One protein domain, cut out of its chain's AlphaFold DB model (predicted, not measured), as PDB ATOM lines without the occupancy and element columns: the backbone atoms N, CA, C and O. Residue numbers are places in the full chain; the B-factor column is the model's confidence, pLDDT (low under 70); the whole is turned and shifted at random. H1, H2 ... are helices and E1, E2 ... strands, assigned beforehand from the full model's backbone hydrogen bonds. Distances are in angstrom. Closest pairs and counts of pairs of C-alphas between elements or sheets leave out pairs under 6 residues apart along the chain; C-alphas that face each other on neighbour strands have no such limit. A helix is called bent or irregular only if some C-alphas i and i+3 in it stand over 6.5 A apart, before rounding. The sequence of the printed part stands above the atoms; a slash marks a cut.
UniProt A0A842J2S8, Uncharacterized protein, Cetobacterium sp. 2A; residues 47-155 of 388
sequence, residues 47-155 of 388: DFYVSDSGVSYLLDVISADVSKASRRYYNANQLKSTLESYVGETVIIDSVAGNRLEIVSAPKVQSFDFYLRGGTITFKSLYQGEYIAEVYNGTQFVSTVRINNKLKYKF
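This is residues 47 to 155 of the 388 residues of an uncharacterized protein of Cetobacterium sp. 2A (UniProt A0A842J2S8). Two four-stranded sheets lie face to face as a sandwich, their strands running nearly in line with each other, and the helix H1 extends from one end of it, with residues 51 to 57 sticking out free. The chain passes back and forth between the sheets, and the short helix H2 joins E1, at the edge of one sheet, to E2, at the edge of the other. The printed part has 109 residues with two named helices and eight named strands, in the order H1 E1 H2 E2 E3 E4 E5 E6 E7 E8. The sheets run E1 E3 E6 E5 and E2 E8 E7 E4, both mixed, and the class is mixed, helices and strands. The whole is compact, with a radius of gyration of the C-alphas of 15.1 A and spans of 51 by 24 by 24 A.

H1, residues 52 to 67, begins at C-alpha 52 at (100.986, 36.655, 105.770) and is 23.9 A long. It is neither bent nor irregular, but only just: C-alphas 52 and 55 are 6.1 A apart. E1 is residues 71 to 75, and H2, residues 76 to 80, follows with no residue between them. H2 is only just irregular, with C-alphas 77 and 80 at 6.8 A. E2 is residues 83 to 86, E3 residues 90 to 94, and E4 residues 100 to 105, 15.8 A long. The hairpin of E5, residues 113 to 117, and E6, residues 120 to 124, comes next. E7, residues 129 to 137, is 26.6 A long and forms a hairpin with E8, residues 140 to 150, which is 30.9 A long and ends at C-alpha 150 at (88.033, 47.751, 92.286).

In the sheet E1 E3 E6 E5, E1 and E3 are parallel at 26 degrees, with N 72 and O 90 at 2.9 A, within hydrogen-bond range. E3 and E6 are antiparallel at 165 degrees, with N 91 and O 123 at 2.8 A. E6 and E5 are antiparallel at 172 degrees, with N 115 and O 122 at 3.0 A. In the other sheet, which is strongly twisted, E2 and E8 are parallel at 35 degrees, with N 83 and O 146 at 2.9 A. E8 and E7 are antiparallel at 161 degrees, with N 131 and O 147 at 2.8 A. E7 and E4 are antiparallel at 149 degrees, with N 102 and O 134 at 2.9 A. The two sheets form a sandwich, two sheets face to face: the facing parts are 9.6 A centre to centre and the best planes 33 degrees apart. The closest C-alphas of E4 and E5 are those of Leu 101 and Leu 116, 5.7 A apart. H2 is on both sheets but only grazes each; its closest C-alpha pair with E8 is Leu 79 and Val 145, 5.6 A. H1 is on neither sheet, and it is only just apart from E2, at 8.4 A. In H1, 11 of 12 O i to N i+4 pairs are within hydrogen-bond range; in H2, 0 of 1, and 0 of 2 O i to N i+3 pairs.

The two C-alphas farthest apart, those of Asp 52 and Thr 139, are 51.5 A from each other, while the C-alphas of Asp 47 and Phe 155, the first and last printed, are 6.6 A apart. The printed part has no cut. No link is long; E4 to E5, with 7 residues between them, is short, and the others are tight. The mean pLDDT of the printed part is 92.6, and residue 52 is the one printed residue under 70.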
ATOM      1  N   ASP A  47      96.987  40.026  89.351       81.81
ATOM      2  CA  ASP A  47      97.029  38.869  90.252       81.81
ATOM      3  C   ASP A  47      97.981  39.129  91.425       81.81
ATOM      4  O   ASP A  47      99.097  39.618  91.234       81.81
ATOM      5  N   PHE A  48      97.536  38.808  92.639       78.75
ATOM      6  CA  PHE A  48      98.330  38.938  93.854       78.75
ATOM      7  C   PHE A  48      98.031  37.769  94.790       78.75
ATOM      8  O   PHE A  48      96.933  37.658  95.325       78.75
ATOM      9  N   TYR A  49      99.020  36.906  95.005       70.88
ATOM     10  CA  TYR A  49      98.904  35.821  95.972       70.88
ATOM     11  C   TYR A  49      99.047  36.389  97.388       70.88
ATOM     12  O   TYR A  49     100.126  36.861  97.761       70.88
ATOM     13  N   VAL A  50      97.965  36.381  98.172       72.56
ATOM     14  CA  VAL A  50      98.016  36.906  99.543       72.56
ATOM     15  C   VAL A  50      98.776  35.920 100.423       72.56
ATOM     16  O   VAL A  50      98.359  34.783 100.618       72.56
ATOM     17  N   SER A  51      99.896  36.377 100.966       72.94
ATOM     18  CA  SER A  51     100.627  35.726 102.052       72.94
ATOM     19  C   SER A  51     100.428  36.496 103.361       72.94
ATOM     20  O   SER A  51      99.860  37.589 103.361       72.94
ATOM     21  N   ASP A  52     100.964  35.975 104.466       67.94
ATOM     22  CA  ASP A  52     100.986  36.655 105.770       67.94
ATOM     23  C   ASP A  52     101.462  38.121 105.682       67.94
ATOM     24  O   ASP A  52     100.841  39.011 106.259       67.94
ATOM     25  N   SER A  53     102.521  38.399 104.911       75.25
ATOM     26  CA  SER A  53     103.019  39.767 104.672       75.25
ATOM     27  C   SER A  53     102.205  40.537 103.622       75.25
ATOM     28  O   SER A  53     102.223  41.769 103.597       75.25
ATOM     29  N   GLY A  54     101.489  39.824 102.749       82.69
ATOM     30  CA  GLY A  54     100.665  40.399 101.689       82.69
ATOM     31  C   GLY A  54      99.456  41.176 102.211       82.69
ATOM     32  O   GLY A  54      99.096  42.184 101.611       82.69
ATOM     33  N   VAL A  55      98.873  40.769 103.346       90.19
ATOM     34  CA  VAL A  55      97.736  41.479 103.964       90.19
ATOM     35  C   VAL A  55      98.105  42.921 104.313       90.19
ATOM     36  O   VAL A  55      97.426  43.850 103.877       90.19
ATOM     37  N   SER A  56      99.202  43.123 105.052       88.38
ATOM     38  CA  SER A  56      99.656  44.466 105.437       88.38
ATOM     39  C   SER A  56     100.011  45.312 104.214       88.38
ATOM     40  O   SER A  56      99.533  46.434 104.106       88.38
ATOM     41  N   TYR A  57     100.731  44.745 103.237       86.81
ATOM     42  CA  TYR A  57     101.055  45.441 101.986       86.81
ATOM     43  C   TYR A  57      99.807  45.936 101.233       86.81
ATOM     44  O   TYR A  57      99.782  47.065 100.744       86.81
ATOM     45  N   LEU A  58      98.755  45.113 101.141       90.81
ATOM     46  CA  LEU A  58      97.514  45.504 100.472       90.81
ATOM     47  C   LEU A  58      96.792  46.630 101.224       90.81
ATOM     48  O   LEU A  58      96.337  47.581 100.586       90.81
ATOM     49  N   LEU A  59      96.741  46.571 102.560       92.62
ATOM     50  CA  LEU A  59      96.195  47.652 103.387       92.62
ATOM     51  C   LEU A  59      97.007  48.948 103.267       92.62
ATOM     52  O   LEU A  59      96.410  50.017 103.156       92.62
ATOM     53  N   ASP A  60      98.339  48.871 103.220       90.00
ATOM     54  CA  ASP A  60      99.213  50.034 103.029       90.00
ATOM     55  C   ASP A  60      98.992  50.687 101.654       90.00
ATOM     56  O   ASP A  60      98.933  51.914 101.549       90.00
ATOM     57  N   VAL A  61      98.794  49.888 100.595       88.94
ATOM     58  CA  VAL A  61      98.429  50.390  99.257       88.94
ATOM     59  C   VAL A  61      97.068  51.092  99.281       88.94
ATOM     60  O   VAL A  61      96.965  52.217  98.786       88.94
ATOM     61  N   ILE A  62      96.047  50.468  99.881       90.44
ATOM     62  CA  ILE A  62      94.701  51.049 100.026       90.44
ATOM     63  C   ILE A  62      94.773  52.370 100.803       90.44
ATOM     64  O   ILE A  62      94.283  53.394 100.330       90.44
ATOM     65  N   SER A  63      95.440  52.366 101.959       90.50
ATOM     66  CA  SER A  63      95.645  53.536 102.816       90.50
ATOM     67  C   SER A  63      96.334  54.671 102.054       90.50
ATOM     68  O   SER A  63      95.809  55.782 101.980       90.50
ATOM     69  N   ALA A  64      97.443  54.379 101.365       86.56
ATOM     70  CA  ALA A  64      98.164  55.365 100.570       86.56
ATOM     71  C   ALA A  64      97.323  55.936  99.414       86.56
ATOM     72  O   ALA A  64      97.453  57.116  99.091       86.56
ATOM     73  N   ASP A  65      96.472  55.138  98.767       84.06
ATOM     74  CA  ASP A  65      95.594  55.615  97.690       84.06
ATOM     75  C   ASP A  65      94.430  56.477  98.202       84.06
ATOM     76  O   ASP A  65      94.117  57.498  97.581       84.06
ATOM     77  N   VAL A  66      93.872  56.145  99.371       86.88
ATOM     78  CA  VAL A  66      92.901  56.983 100.097       86.88
ATOM     79  C   VAL A  66      93.536  58.316 100.510       86.88
ATOM     80  O   VAL A  66      92.940  59.372 100.279       86.88
ATOM     81  N   SER A  67      94.755  58.294 101.065       88.38
ATOM     82  CA  SER A  67      95.487  59.491 101.509       88.38
ATOM     83  C   SER A  67      95.874  60.435 100.367       88.38
ATOM     84  O   SER A  67      95.921  61.644 100.576       88.38
ATOM     85  N   LYS A  68      96.105  59.922  99.149       90.00
ATOM     86  CA  LYS A  68      96.365  60.752  97.952       90.00
ATOM     87  C   LYS A  68      95.153  61.578  97.507       90.00
ATOM     88  O   LYS A  68      95.324  62.488  96.701       90.00
ATOM     89  N   ALA A  69      93.942  61.249  97.976       87.19
ATOM     90  CA  ALA A  69      92.680  61.867  97.551       87.19
ATOM     91  C   ALA A  69      92.509  61.924  96.012       87.19
ATOM     92  O   ALA A  69      91.963  62.885  95.461       87.19
ATOM     93  N   SER A  70      93.009  60.887  95.329       91.56
ATOM     94  CA  SER A  70      93.073  60.774  93.868       91.56
ATOM     95  C   SER A  70      91.701  60.975  93.221       91.56
ATOM     96  O   SER A  70      90.712  60.394  93.669       91.56
ATOM     97  N   ARG A  71      91.635  61.770  92.147       95.44
ATOM     98  CA  ARG A  71      90.384  62.077  91.434       95.44
ATOM     99  C   ARG A  71      90.333  61.415  90.066       95.44
ATOM    100  O   ARG A  71      91.314  61.454  89.323       95.44
ATOM    101  N   ARG A  72      89.169  60.869  89.715       95.31
ATOM    102  CA  ARG A  72      88.889  60.245  88.419       95.31
ATOM    103  C   ARG A  72      87.721  60.953  87.747       95.31
ATOM    104  O   ARG A  72      86.620  60.949  88.280       95.31
ATOM    105  N   TYR A  73      87.973  61.539  86.585       95.88
ATOM    106  CA  TYR A  73      86.982  62.314  85.843       95.88
ATOM    107  C   TYR A  73      86.343  61.476  84.732       95.88
ATOM    108  O   TYR A  73      87.043  60.745  84.028       95.88
ATOM    109  N   TYR A  74      85.028  61.613  84.577       95.81
ATOM    110  CA  TYR A  74      84.230  61.026  83.502       95.81
ATOM    111  C   TYR A  74      83.224  62.048  82.953       95.81
ATOM    112  O   TYR A  74      82.787  62.957  83.658       95.81
ATOM    113  N   ASN A  75      82.822  61.867  81.699       90.12
ATOM    114  CA  ASN A  75      81.837  62.712  81.026       90.12
ATOM    115  C   ASN A  75      80.439  62.057  81.046       90.12
ATOM    116  O   ASN A  75      80.308  60.833  80.975       90.12
ATOM    117  N   ALA A  76      79.363  62.854  81.071       89.81
ATOM    118  CA  ALA A  76      77.983  62.342  81.104       89.81
ATOM    119  C   ALA A  76      77.578  61.462  79.892       89.81
ATOM    120  O   ALA A  76      76.664  60.642  79.992       89.81
ATOM    121  N   ASN A  77      78.269  61.568  78.751       89.50
ATOM    122  CA  ASN A  77      78.103  60.670  77.595       89.50
ATOM    123  C   ASN A  77      78.574  59.222  77.878       89.50
ATOM    124  O   ASN A  77      78.069  58.289  77.245       89.50
ATOM    125  N   GLN A  78      79.493  59.018  78.830       90.62
ATOM    126  CA  GLN A  78      80.078  57.714  79.171       90.62
ATOM    127  C   GLN A  78      79.188  56.867  80.092       90.62
ATOM    128  O   GLN A  78      79.409  55.663  80.190       90.62
ATOM    129  N   LEU A  79      78.133  57.448  80.682       90.00
ATOM    130  CA  LEU A  79      77.160  56.757  81.551       90.00
ATOM    131  C   LEU A  79      76.468  55.549  80.887       90.00
ATOM    132  O   LEU A  79      75.958  54.667  81.566       90.00
ATOM    133  N   LYS A  80      76.512  55.457  79.551       85.50
ATOM    134  CA  LYS A  80      76.050  54.298  78.760       85.50
ATOM    135  C   LYS A  80      76.943  53.048  78.890       85.50
ATOM    136  O   LYS A  80      76.721  52.065  78.184       85.50
ATOM    137  N   SER A  81      77.974  53.094  79.730       90.50
ATOM    138  CA  SER A  81      78.952  52.032  79.971       90.50
ATOM    139  C   SER A  81      79.282  51.974  81.469       90.50
ATOM    140  O   SER A  81      79.301  53.007  82.130       90.50
ATOM    141  N   THR A  82      79.604  50.792  82.006       95.25
ATOM    142  CA  THR A  82      80.088  50.676  83.393       95.25
ATOM    143  C   THR A  82      81.433  51.391  83.547       95.25
ATOM    144  O   THR A  82      82.433  50.975  82.949       95.25
ATOM    145  N   LEU A  83      81.426  52.457  84.348       97.31
ATOM    146  CA  LEU A  83      82.594  53.218  84.788       97.31
ATOM    147  C   LEU A  83      83.440  52.366  85.743       97.31
ATOM    148  O   LEU A  83      82.922  51.439  86.367       97.31
ATOM    149  N   GLU A  84      84.728  52.673  85.887       97.12
ATOM    150  CA  GLU A  84      85.615  51.919  86.781       97.12
ATOM    151  C   GLU A  84      86.463  52.855  87.640       97.12
ATOM    152  O   GLU A  84      86.977  53.858  87.155       97.12
ATOM    153  N   SER A  85      86.644  52.516  88.910       96.69
ATOM    154  CA  SER A  85      87.496  53.257  89.844       96.69
ATOM    155  C   SER A  85      88.327  52.303  90.683       96.69
ATOM    156  O   SER A  85      88.000  51.121  90.789       96.69
ATOM    157  N   TYR A  86      89.394  52.811  91.293       96.31
ATOM    158  CA  TYR A  86      90.034  52.119  92.400       96.31
ATOM    159  C   TYR A  86      89.449  52.566  93.741       96.31
ATOM    160  O   TYR A  86      89.101  53.733  93.925       96.31
ATOM    161  N   VAL A  87      89.398  51.631  94.688       94.75
ATOM    162  CA  VAL A  87      89.094  51.871  96.103       94.75
ATOM    163  C   VAL A  87      89.840  53.110  96.614       94.75
ATOM    164  O   VAL A  87      91.049  53.247  96.430       94.75
ATOM    165  N   GLY A  88      89.101  54.028  97.242       91.81
ATOM    166  CA  GLY A  88      89.622  55.296  97.756       91.81
ATOM    167  C   GLY A  88      89.671  56.464  96.762       91.81
ATOM    168  O   GLY A  88      89.754  57.607  97.217       91.81
ATOM    169  N   GLU A  89      89.567  56.232  95.448       95.12
ATOM    170  CA  GLU A  89      89.462  57.317  94.460       95.12
ATOM    171  C   GLU A  89      88.114  58.045  94.563       95.12
ATOM    172  O   GLU A  89      87.063  57.434  94.760       95.12
ATOM    173  N   THR A  90      88.138  59.362  94.360       96.94
ATOM    174  CA  THR A  90      86.929  60.172  94.185       96.94
ATOM    175  C   THR A  90      86.604  60.268  92.696       96.94
ATOM    176  O   THR A  90      87.294  60.956  91.939       96.94
ATOM    177  N   VAL A  91      85.543  59.590  92.269       97.94
ATOM    178  CA  VAL A  91      84.974  59.717  90.925       97.94
ATOM    179  C   VAL A  91      84.154  61.003  90.840       97.94
ATOM    180  O   VAL A  91      83.345  61.291  91.721       97.94
ATOM    181  N   ILE A  92      84.361  61.756  89.764       98.00
ATOM    182  CA  ILE A  92      83.660  62.994  89.429       98.00
ATOM    183  C   ILE A  92      83.089  62.831  88.017       98.00
ATOM    184  O   ILE A  92      83.825  62.487  87.090       98.00
ATOM    185  N   ILE A  93      81.784  63.049  87.856       97.12
ATOM    186  CA  ILE A  93      81.095  62.983  86.561       97.12
ATOM    187  C   ILE A  93      80.382  64.310  86.321       97.12
ATOM    188  O   ILE A  93      79.391  64.607  86.990       97.12
ATOM    189  N   ASP A  94      80.889  65.106  85.386       93.81
ATOM    190  CA  ASP A  94      80.412  66.468  85.134       93.81
ATOM    191  C   ASP A  94      79.387  66.543  83.988       93.81
ATOM    192  O   ASP A  94      79.269  65.643  83.151       93.81
ATOM    193  N   SER A  95      78.640  67.656  83.940       93.69
ATOM    194  CA  SER A  95      77.594  67.940  82.936       93.69
ATOM    195  C   SER A  95      76.454  66.913  82.877       93.69
ATOM    196  O   SER A  95      75.877  66.649  81.820       93.69
ATOM    197  N   VAL A  96      76.094  66.344  84.027       94.62
ATOM    198  CA  VAL A  96      74.968  65.416  84.160       94.62
ATOM    199  C   VAL A  96      73.644  66.189  84.154       94.62
ATOM    200  O   VAL A  96      73.391  67.027  85.015       94.62
ATOM    201  N   ALA A  97      72.769  65.875  83.195       92.88
ATOM    202  CA  ALA A  97      71.508  66.581  82.929       92.88
ATOM    203  C   ALA A  97      70.354  66.248  83.910       92.88
ATOM    204  O   ALA A  97      69.200  66.113  83.501       92.88
ATOM    205  N   GLY A  98      70.659  66.092  85.200       93.25
ATOM    206  CA  GLY A  98      69.697  65.774  86.258       93.25
ATOM    207  C   GLY A  98      69.924  66.590  87.531       93.25
ATOM    208  O   GLY A  98      70.936  67.272  87.684       93.25
ATOM    209  N   ASN A  99      68.971  66.506  88.459       95.06
ATOM    210  CA  ASN A  99      68.995  67.213  89.745       95.06
ATOM    211  C   ASN A  99      68.775  66.301  90.966       95.06
ATOM    212  O   ASN A  99      68.962  66.753  92.094       95.06
ATOM    213  N   ARG A 100      68.428  65.026  90.752       96.19
ATOM    214  CA  ARG A 100      68.235  64.007  91.793       96.19
ATOM    215  C   ARG A 100      68.975  62.727  91.406       96.19
ATOM    216  O   ARG A 100      69.017  62.373  90.230       96.19
ATOM    217  N   LEU A 101      69.549  62.044  92.394       97.88
ATOM    218  CA  LEU A 101      70.210  60.749  92.245       97.88
ATOM    219  C   LEU A 101      69.689  59.806  93.330       97.88
ATOM    220  O   LEU A 101      69.631  60.194  94.495       97.88
ATOM    221  N   GLU A 102      69.299  58.597  92.940       97.88
ATOM    222  CA  GLU A 102      68.705  57.582  93.817       97.88
ATOM    223  C   GLU A 102      69.501  56.277  93.694       97.88
ATOM    224  O   GLU A 102      69.830  55.847  92.589       97.88
ATOM    225  N   ILE A 103      69.872  55.662  94.821       97.88
ATOM    226  CA  ILE A 103      70.686  54.437  94.826       97.88
ATOM    227  C   ILE A 103      69.789  53.230  94.543       97.88
ATOM    228  O   ILE A 103      68.834  52.985  95.273       97.88
ATOM    229  N   VAL A 104      70.130  52.463  93.508       97.38
ATOM    230  CA  VAL A 104      69.430  51.226  93.124       97.38
ATOM    231  C   VAL A 104      70.122  49.999  93.713       97.38
ATOM    232  O   VAL A 104      69.461  49.051  94.127       97.38
ATOM    233  N   SER A 105      71.458  49.997  93.757       95.94
ATOM    234  CA  SER A 105      72.230  48.907  94.353       95.94
ATOM    235  C   SER A 105      73.614  49.368  94.800       95.94
ATOM    236  O   SER A 105      74.236  50.223  94.169       95.94
ATOM    237  N   ALA A 106      74.097  48.775  95.884       96.12
ATOM    238  CA  ALA A 106      75.450  48.907  96.402       96.12
ATOM    239  C   ALA A 106      75.769  47.662  97.254       96.12
ATOM    240  O   ALA A 106      74.837  46.996  97.722       96.12
ATOM    241  N   PRO A 107      77.049  47.344  97.513       93.19
ATOM    242  CA  PRO A 107      77.421  46.341  98.506       93.19
ATOM    243  C   PRO A 107      76.880  46.695  99.902       93.19
ATOM    244  O   PRO A 107      76.774  47.873 100.248       93.19
ATOM    245  N   LYS A 108      76.573  45.688 100.737       86.88
ATOM    246  CA  LYS A 108      76.134  45.909 102.128       86.88
ATOM    247  C   LYS A 108      77.331  46.349 102.984       86.88
ATOM    248  O   LYS A 108      78.057  45.511 103.509       86.88
ATOM    249  N   VAL A 109      77.539  47.661 103.090       83.75
ATOM    250  CA  VAL A 109      78.672  48.298 103.790       83.75
ATOM    251  C   VAL A 109      78.206  49.440 104.688       83.75
ATOM    252  O   VAL A 109      77.095  49.938 104.529       83.75
ATOM    253  N   GLN A 110      79.068  49.879 105.610       74.94
ATOM    254  CA  GLN A 110      78.734  50.937 106.569       74.94
ATOM    255  C   GLN A 110      78.484  52.304 105.906       74.94
ATOM    256  O   GLN A 110      77.558  53.010 106.294       74.94
ATOM    257  N   SER A 111      79.307  52.706 104.928       86.81
ATOM    258  CA  SER A 111      79.155  53.992 104.230       86.81
ATOM    259  C   SER A 111      79.895  54.057 102.887       86.81
ATOM    260  O   SER A 111      80.845  53.313 102.639       86.81
ATOM    261  N   PHE A 112      79.441  54.965 102.021       95.62
ATOM    262  CA  PHE A 112      80.104  55.423 100.796       95.62
ATOM    263  C   PHE A 112      79.499  56.775 100.373       95.62
ATOM    264  O   PHE A 112      78.341  57.058 100.682       95.62
ATOM    265  N   ASP A 113      80.251  57.600  99.645       97.38
ATOM    266  CA  ASP A 113      79.706  58.780  98.967       97.38
ATOM    267  C   ASP A 113      79.138  58.362  97.606       97.38
ATOM    268  O   ASP A 113      79.856  57.780  96.793       97.38
ATOM    269  N   PHE A 114      77.884  58.709  97.311       97.94
ATOM    270  CA  PHE A 114      77.339  58.694  95.948       97.94
ATOM    271  C   PHE A 114      76.192  59.709  95.855       97.94
ATOM    272  O   PHE A 114      75.097  59.470  96.361       97.94
ATOM    273  N   TYR A 115      76.444  60.881  95.269       98.06
ATOM    274  CA  TYR A 115      75.462  61.971  95.216       98.06
ATOM    275  C   TYR A 115      75.608  62.847  93.969       98.06
ATOM    276  O   TYR A 115      76.669  62.908  93.355       98.06
ATOM    277  N   LEU A 116      74.542  63.576  93.634       97.75
ATOM    278  CA  LEU A 116      74.483  64.563  92.553       97.75
ATOM    279  C   LEU A 116      74.254  65.960  93.141       97.75
ATOM    280  O   LEU A 116      73.297  66.171  93.886       97.75
ATOM    281  N   ARG A 117      75.127  66.921  92.819       97.06
ATOM    282  CA  ARG A 117      74.994  68.339  93.195       97.06
ATOM    283  C   ARG A 117      75.431  69.224  92.028       97.06
ATOM    284  O   ARG A 117      76.513  69.042  91.490       97.06
ATOM    285  N   GLY A 118      74.595  70.186  91.634       93.88
ATOM    286  CA  GLY A 118      74.951  71.189  90.617       93.88
ATOM    287  C   GLY A 118      75.252  70.645  89.211       93.88
ATOM    288  O   GLY A 118      75.968  71.301  88.466       93.88
ATOM    289  N   GLY A 119      74.743  69.462  88.850       94.62
ATOM    290  CA  GLY A 119      75.078  68.787  87.586       94.62
ATOM    291  C   GLY A 119      76.371  67.958  87.625       94.62
ATOM    292  O   GLY A 119      76.740  67.370  86.610       94.62
ATOM    293  N   THR A 120      77.030  67.867  88.785       97.50
ATOM    294  CA  THR A 120      78.183  66.992  89.030       97.50
ATOM    295  C   THR A 120      77.779  65.831  89.936       97.50
ATOM    296  O   THR A 120      77.205  66.037  91.010       97.50
ATOM    297  N   ILE A 121      78.097  64.602  89.529       98.38
ATOM    298  CA  ILE A 121      78.051  63.426  90.405       98.38
ATOM    299  C   ILE A 121      79.409  63.258  91.079       98.38
ATOM    300  O   ILE A 121      80.433  63.232  90.399       98.38
ATOM    301  N   THR A 122      79.394  63.056  92.393       98.50
ATOM    302  CA  THR A 122      80.548  62.586  93.164       98.50
ATOM    303  C   THR A 122      80.278  61.166  93.648       98.50
ATOM    304  O   THR A 122      79.213  60.900  94.210       98.50
ATOM    305  N   PHE A 123      81.253  60.272  93.489       98.44
ATOM    306  CA  PHE A 123      81.270  58.954  94.126       98.44
ATOM    307  C   PHE A 123      82.624  58.685  94.792       98.44
ATOM    308  O   PHE A 123      83.667  59.032  94.239       98.44
ATOM    309  N   LYS A 124      82.618  58.041  95.963       97.19
ATOM    310  CA  LYS A 124      83.815  57.530  96.642       97.19
ATOM    311  C   LYS A 124      83.438  56.349  97.534       97.19
ATOM    312  O   LYS A 124      82.519  56.454  98.343       97.19
ATOM    313  N   SER A 125      84.183  55.250  97.453       96.06
ATOM    314  CA  SER A 125      84.015  54.111  98.364       96.06
ATOM    315  C   SER A 125      85.351  53.471  98.741       96.06
ATOM    316  O   SER A 125      86.271  53.379  97.922       96.06
ATOM    317  N   LEU A 126      85.433  53.003  99.990       94.94
ATOM    318  CA  LEU A 126      86.522  52.163 100.497       94.94
ATOM    319  C   LEU A 126      86.349  50.675 100.146       94.94
ATOM    320  O   LEU A 126      87.253  49.891 100.399       94.94
ATOM    321  N   TYR A 127      85.210  50.287  99.569       96.06
ATOM    322  CA  TYR A 127      84.815  48.893  99.380       96.06
ATOM    323  C   TYR A 127      84.707  48.530  97.891       96.06
ATOM    324  O   TYR A 127      84.229  49.325  97.075       96.06
ATOM    325  N   GLN A 128      85.150  47.325  97.536       96.31
ATOM    326  CA  GLN A 128      85.107  46.777  96.180       96.31
ATOM    327  C   GLN A 128      83.692  46.295  95.811       96.31
ATOM    328  O   GLN A 128      83.041  45.616  96.597       96.31
ATOM    329  N   GLY A 129      83.215  46.599  94.603       96.06
ATOM    330  CA  GLY A 129      81.913  46.133  94.114       96.06
ATOM    331  C   GLY A 129      81.289  47.025  93.040       96.06
ATOM    332  O   GLY A 129      81.845  48.063  92.675       96.06
ATOM    333  N   GLU A 130      80.120  46.624  92.533       97.44
ATOM    334  CA  GLU A 130      79.317  47.464  91.636       97.44
ATOM    335  C   GLU A 130      78.356  48.354  92.437       97.44
ATOM    336  O   GLU A 130      77.600  47.886  93.288       97.44
ATOM    337  N   TYR A 131      78.385  49.647  92.126       98.38
ATOM    338  CA  TYR A 131      77.486  50.670  92.639       98.38
ATOM    339  C   TYR A 131      76.595  51.155  91.495       98.38
ATOM    340  O   TYR A 131      77.093  51.575  90.446       98.38
ATOM    341  N   ILE A 132      75.278  51.099  91.697       98.38
ATOM    342  CA  ILE A 132      74.258  51.456  90.710       98.38
ATOM    343  C   ILE A 132      73.370  52.554  91.292       98.38
ATOM    344  O   ILE A 132      72.746  52.368  92.339       98.38
ATOM    345  N   ALA A 133      73.262  53.672  90.581       98.25
ATOM    346  CA  ALA A 133      72.325  54.743  90.899       98.25
ATOM    347  C   ALA A 133      71.579  55.212  89.649       98.25
ATOM    348  O   ALA A 133      72.082  55.087  88.532       98.25
ATOM    349  N   GLU A 134      70.397  55.788  89.831       98.25
ATOM    350  CA  GLU A 134      69.604  56.380  88.757       98.25
ATOM    351  C   GLU A 134      69.481  57.888  88.937       98.25
ATOM    352  O   GLU A 134      69.311  58.409  90.039       98.25
ATOM    353  N   VAL A 135      69.632  58.596  87.822       97.62
ATOM    354  CA  VAL A 135      69.612  60.051  87.736       97.62
ATOM    355  C   VAL A 135      68.264  60.483  87.192       97.62
ATOM    356  O   VAL A 135      67.831  60.013  86.137       97.62
ATOM    357  N   TYR A 136      67.650  61.440  87.878       97.19
ATOM    358  CA  TYR A 136      66.377  62.035  87.507       97.19
ATOM    359  C   TYR A 136      66.500  63.552  87.347       97.19
ATOM    360  O   TYR A 136      67.320  64.210  87.996       97.19
ATOM    361  N   ASN A 137      65.641  64.113  86.501       96.12
ATOM    362  CA  ASN A 137      65.340  65.536  86.451       96.12
ATOM    363  C   ASN A 137      63.887  65.724  86.911       96.12
ATOM    364  O   ASN A 137      62.942  65.456  86.165       96.12
ATOM    365  N   GLY A 138      63.703  66.088  88.182       91.94
ATOM    366  CA  GLY A 138      62.400  66.000  88.841       91.94
ATOM    367  C   GLY A 138      61.937  64.542  88.928       91.94
ATOM    368  O   GLY A 138      62.556  63.739  89.619       91.94
ATOM    369  N   THR A 139      60.860  64.200  88.218       93.50
ATOM    370  CA  THR A 139      60.336  62.827  88.101       93.50
ATOM    371  C   THR A 139      60.790  62.098  86.831       93.50
ATOM    372  O   THR A 139      60.578  60.891  86.721       93.50
ATOM    373  N   GLN A 140      61.406  62.786  85.865       97.19
ATOM    374  CA  GLN A 140      61.829  62.173  84.605       97.19
ATOM    375  C   GLN A 140      63.167  61.446  84.777       97.19
ATOM    376  O   GLN A 140      64.157  62.060  85.168       97.19
ATOM    377  N   PHE A 141      63.213  60.155  84.440       96.75
ATOM    378  CA  PHE A 141      64.456  59.382  84.358       96.75
ATOM    379  C   PHE A 141      65.381  59.931  83.257       96.75
ATOM    380  O   PHE A 141      64.933  60.217  82.145       96.75
ATOM    381  N   VAL A 142      66.674  60.049  83.566       95.38
ATOM    382  CA  VAL A 142      67.716  60.585  82.670       95.38
ATOM    383  C   VAL A 142      68.750  59.516  82.312       95.38
ATOM    384  O   VAL A 142      69.110  59.377  81.142       95.38
ATOM    385  N   SER A 143      69.270  58.779  83.300       95.69
ATOM    386  CA  SER A 143      70.298  57.754  83.074       95.69
ATOM    387  C   SER A 143      70.505  56.841  84.281       95.69
ATOM    388  O   SER A 143      70.287  57.262  85.415       95.69
ATOM    389  N   THR A 144      71.031  55.637  84.050       96.88
ATOM    390  CA  THR A 144      71.596  54.780  85.104       96.88
ATOM    391  C   THR A 144      73.115  54.944  85.118       96.88
ATOM    392  O   THR A 144      73.767  54.809  84.085       96.88
ATOM    393  N   VAL A 145      73.690  55.190  86.288       97.81
ATOM    394  CA  VAL A 145      75.132  55.283  86.534       97.81
ATOM    395  C   VAL A 145      75.587  53.965  87.150       97.81
ATOM    396  O   VAL A 145      75.028  53.539  88.158       97.81
ATOM    397  N   ARG A 146      76.595  53.320  86.556       98.38
ATOM    398  CA  ARG A 146      77.197  52.077  87.067       98.38
ATOM    399  C   ARG A 146      78.686  52.295  87.279       98.38
ATOM    400  O   ARG A 146      79.379  52.642  86.323       98.38
ATOM    401  N   ILE A 147      79.167  52.089  88.500       98.31
ATOM    402  CA  ILE A 147      80.578  52.230  88.870       98.31
ATOM    403  C   ILE A 147      81.052  50.907  89.466       98.31
ATOM    404  O   ILE A 147      80.575  50.491  90.518       98.31
ATOM    405  N   ASN A 148      81.998  50.251  88.800       97.75
ATOM    406  CA  ASN A 148      82.709  49.096  89.333       97.75
ATOM    407  C   ASN A 148      83.959  49.598  90.072       97.75
ATOM    408  O   ASN A 148      84.958  49.964  89.446       97.75
ATOM    409  N   ASN A 149      83.866  49.668  91.399       97.44
ATOM    410  CA  ASN A 149      84.958  50.074  92.274       97.44
ATOM    411  C   ASN A 149      85.826  48.850  92.589       97.44
ATOM    412  O   ASN A 149      85.321  47.861  93.113       97.44
ATOM    413  N   LYS A 150      87.118  48.903  92.266       95.69
ATOM    414  CA  LYS A 150      88.033  47.751  92.286       95.69
ATOM    415  C   LYS A 150      89.206  47.958  93.229       95.69
ATOM    416  O   LYS A 150      89.652  49.078  93.463       95.69
ATOM    417  N   LEU A 151      89.806  46.865  93.674       95.00
ATOM    418  CA  LEU A 151      91.186  46.893  94.149       95.00
ATOM    419  C   LEU A 151      92.163  46.902  92.961       95.00
ATOM    420  O   LEU A 151      91.844  46.446  91.865       95.00
ATOM    421  N   LYS A 152      93.379  47.420  93.167       92.56
ATOM    422  CA  LYS A 152      94.469  47.355  92.165       92.56
ATOM    423  C   LYS A 152      95.008  45.938  91.967       92.56
ATOM    424  O   LYS A 152      95.567  45.616  90.920       92.56
ATOM    425  N   TYR A 153      94.802  45.103  92.976       91.88
ATOM    426  CA  TYR A 153      95.186  43.705  93.032       91.88
ATOM    427  C   TYR A 153      93.930  42.834  93.159       91.88
ATOM    428  O   TYR A 153      92.916  43.291  93.689       91.88
ATOM    429  N   LYS A 154      93.975  41.599  92.657       89.81
ATOM    430  CA  LYS A 154      92.930  40.582  92.845       89.81
ATOM    431  C   LYS A 154      93.492  39.361  93.557       89.81
ATOM    432  O   LYS A 154      94.608  38.932  93.279       89.81
ATOM    433  N   PHE A 155      92.657  38.817  94.428       91.19
ATOM    434  CA  PHE A 155      92.826  37.581  95.177       91.19
ATOM    435  C   PHE A 155      91.434  37.020  95.490       91.19
ATOM    436  O   PHE A 155      90.422  37.697  95.283       91.19
TER     437      PHE A 155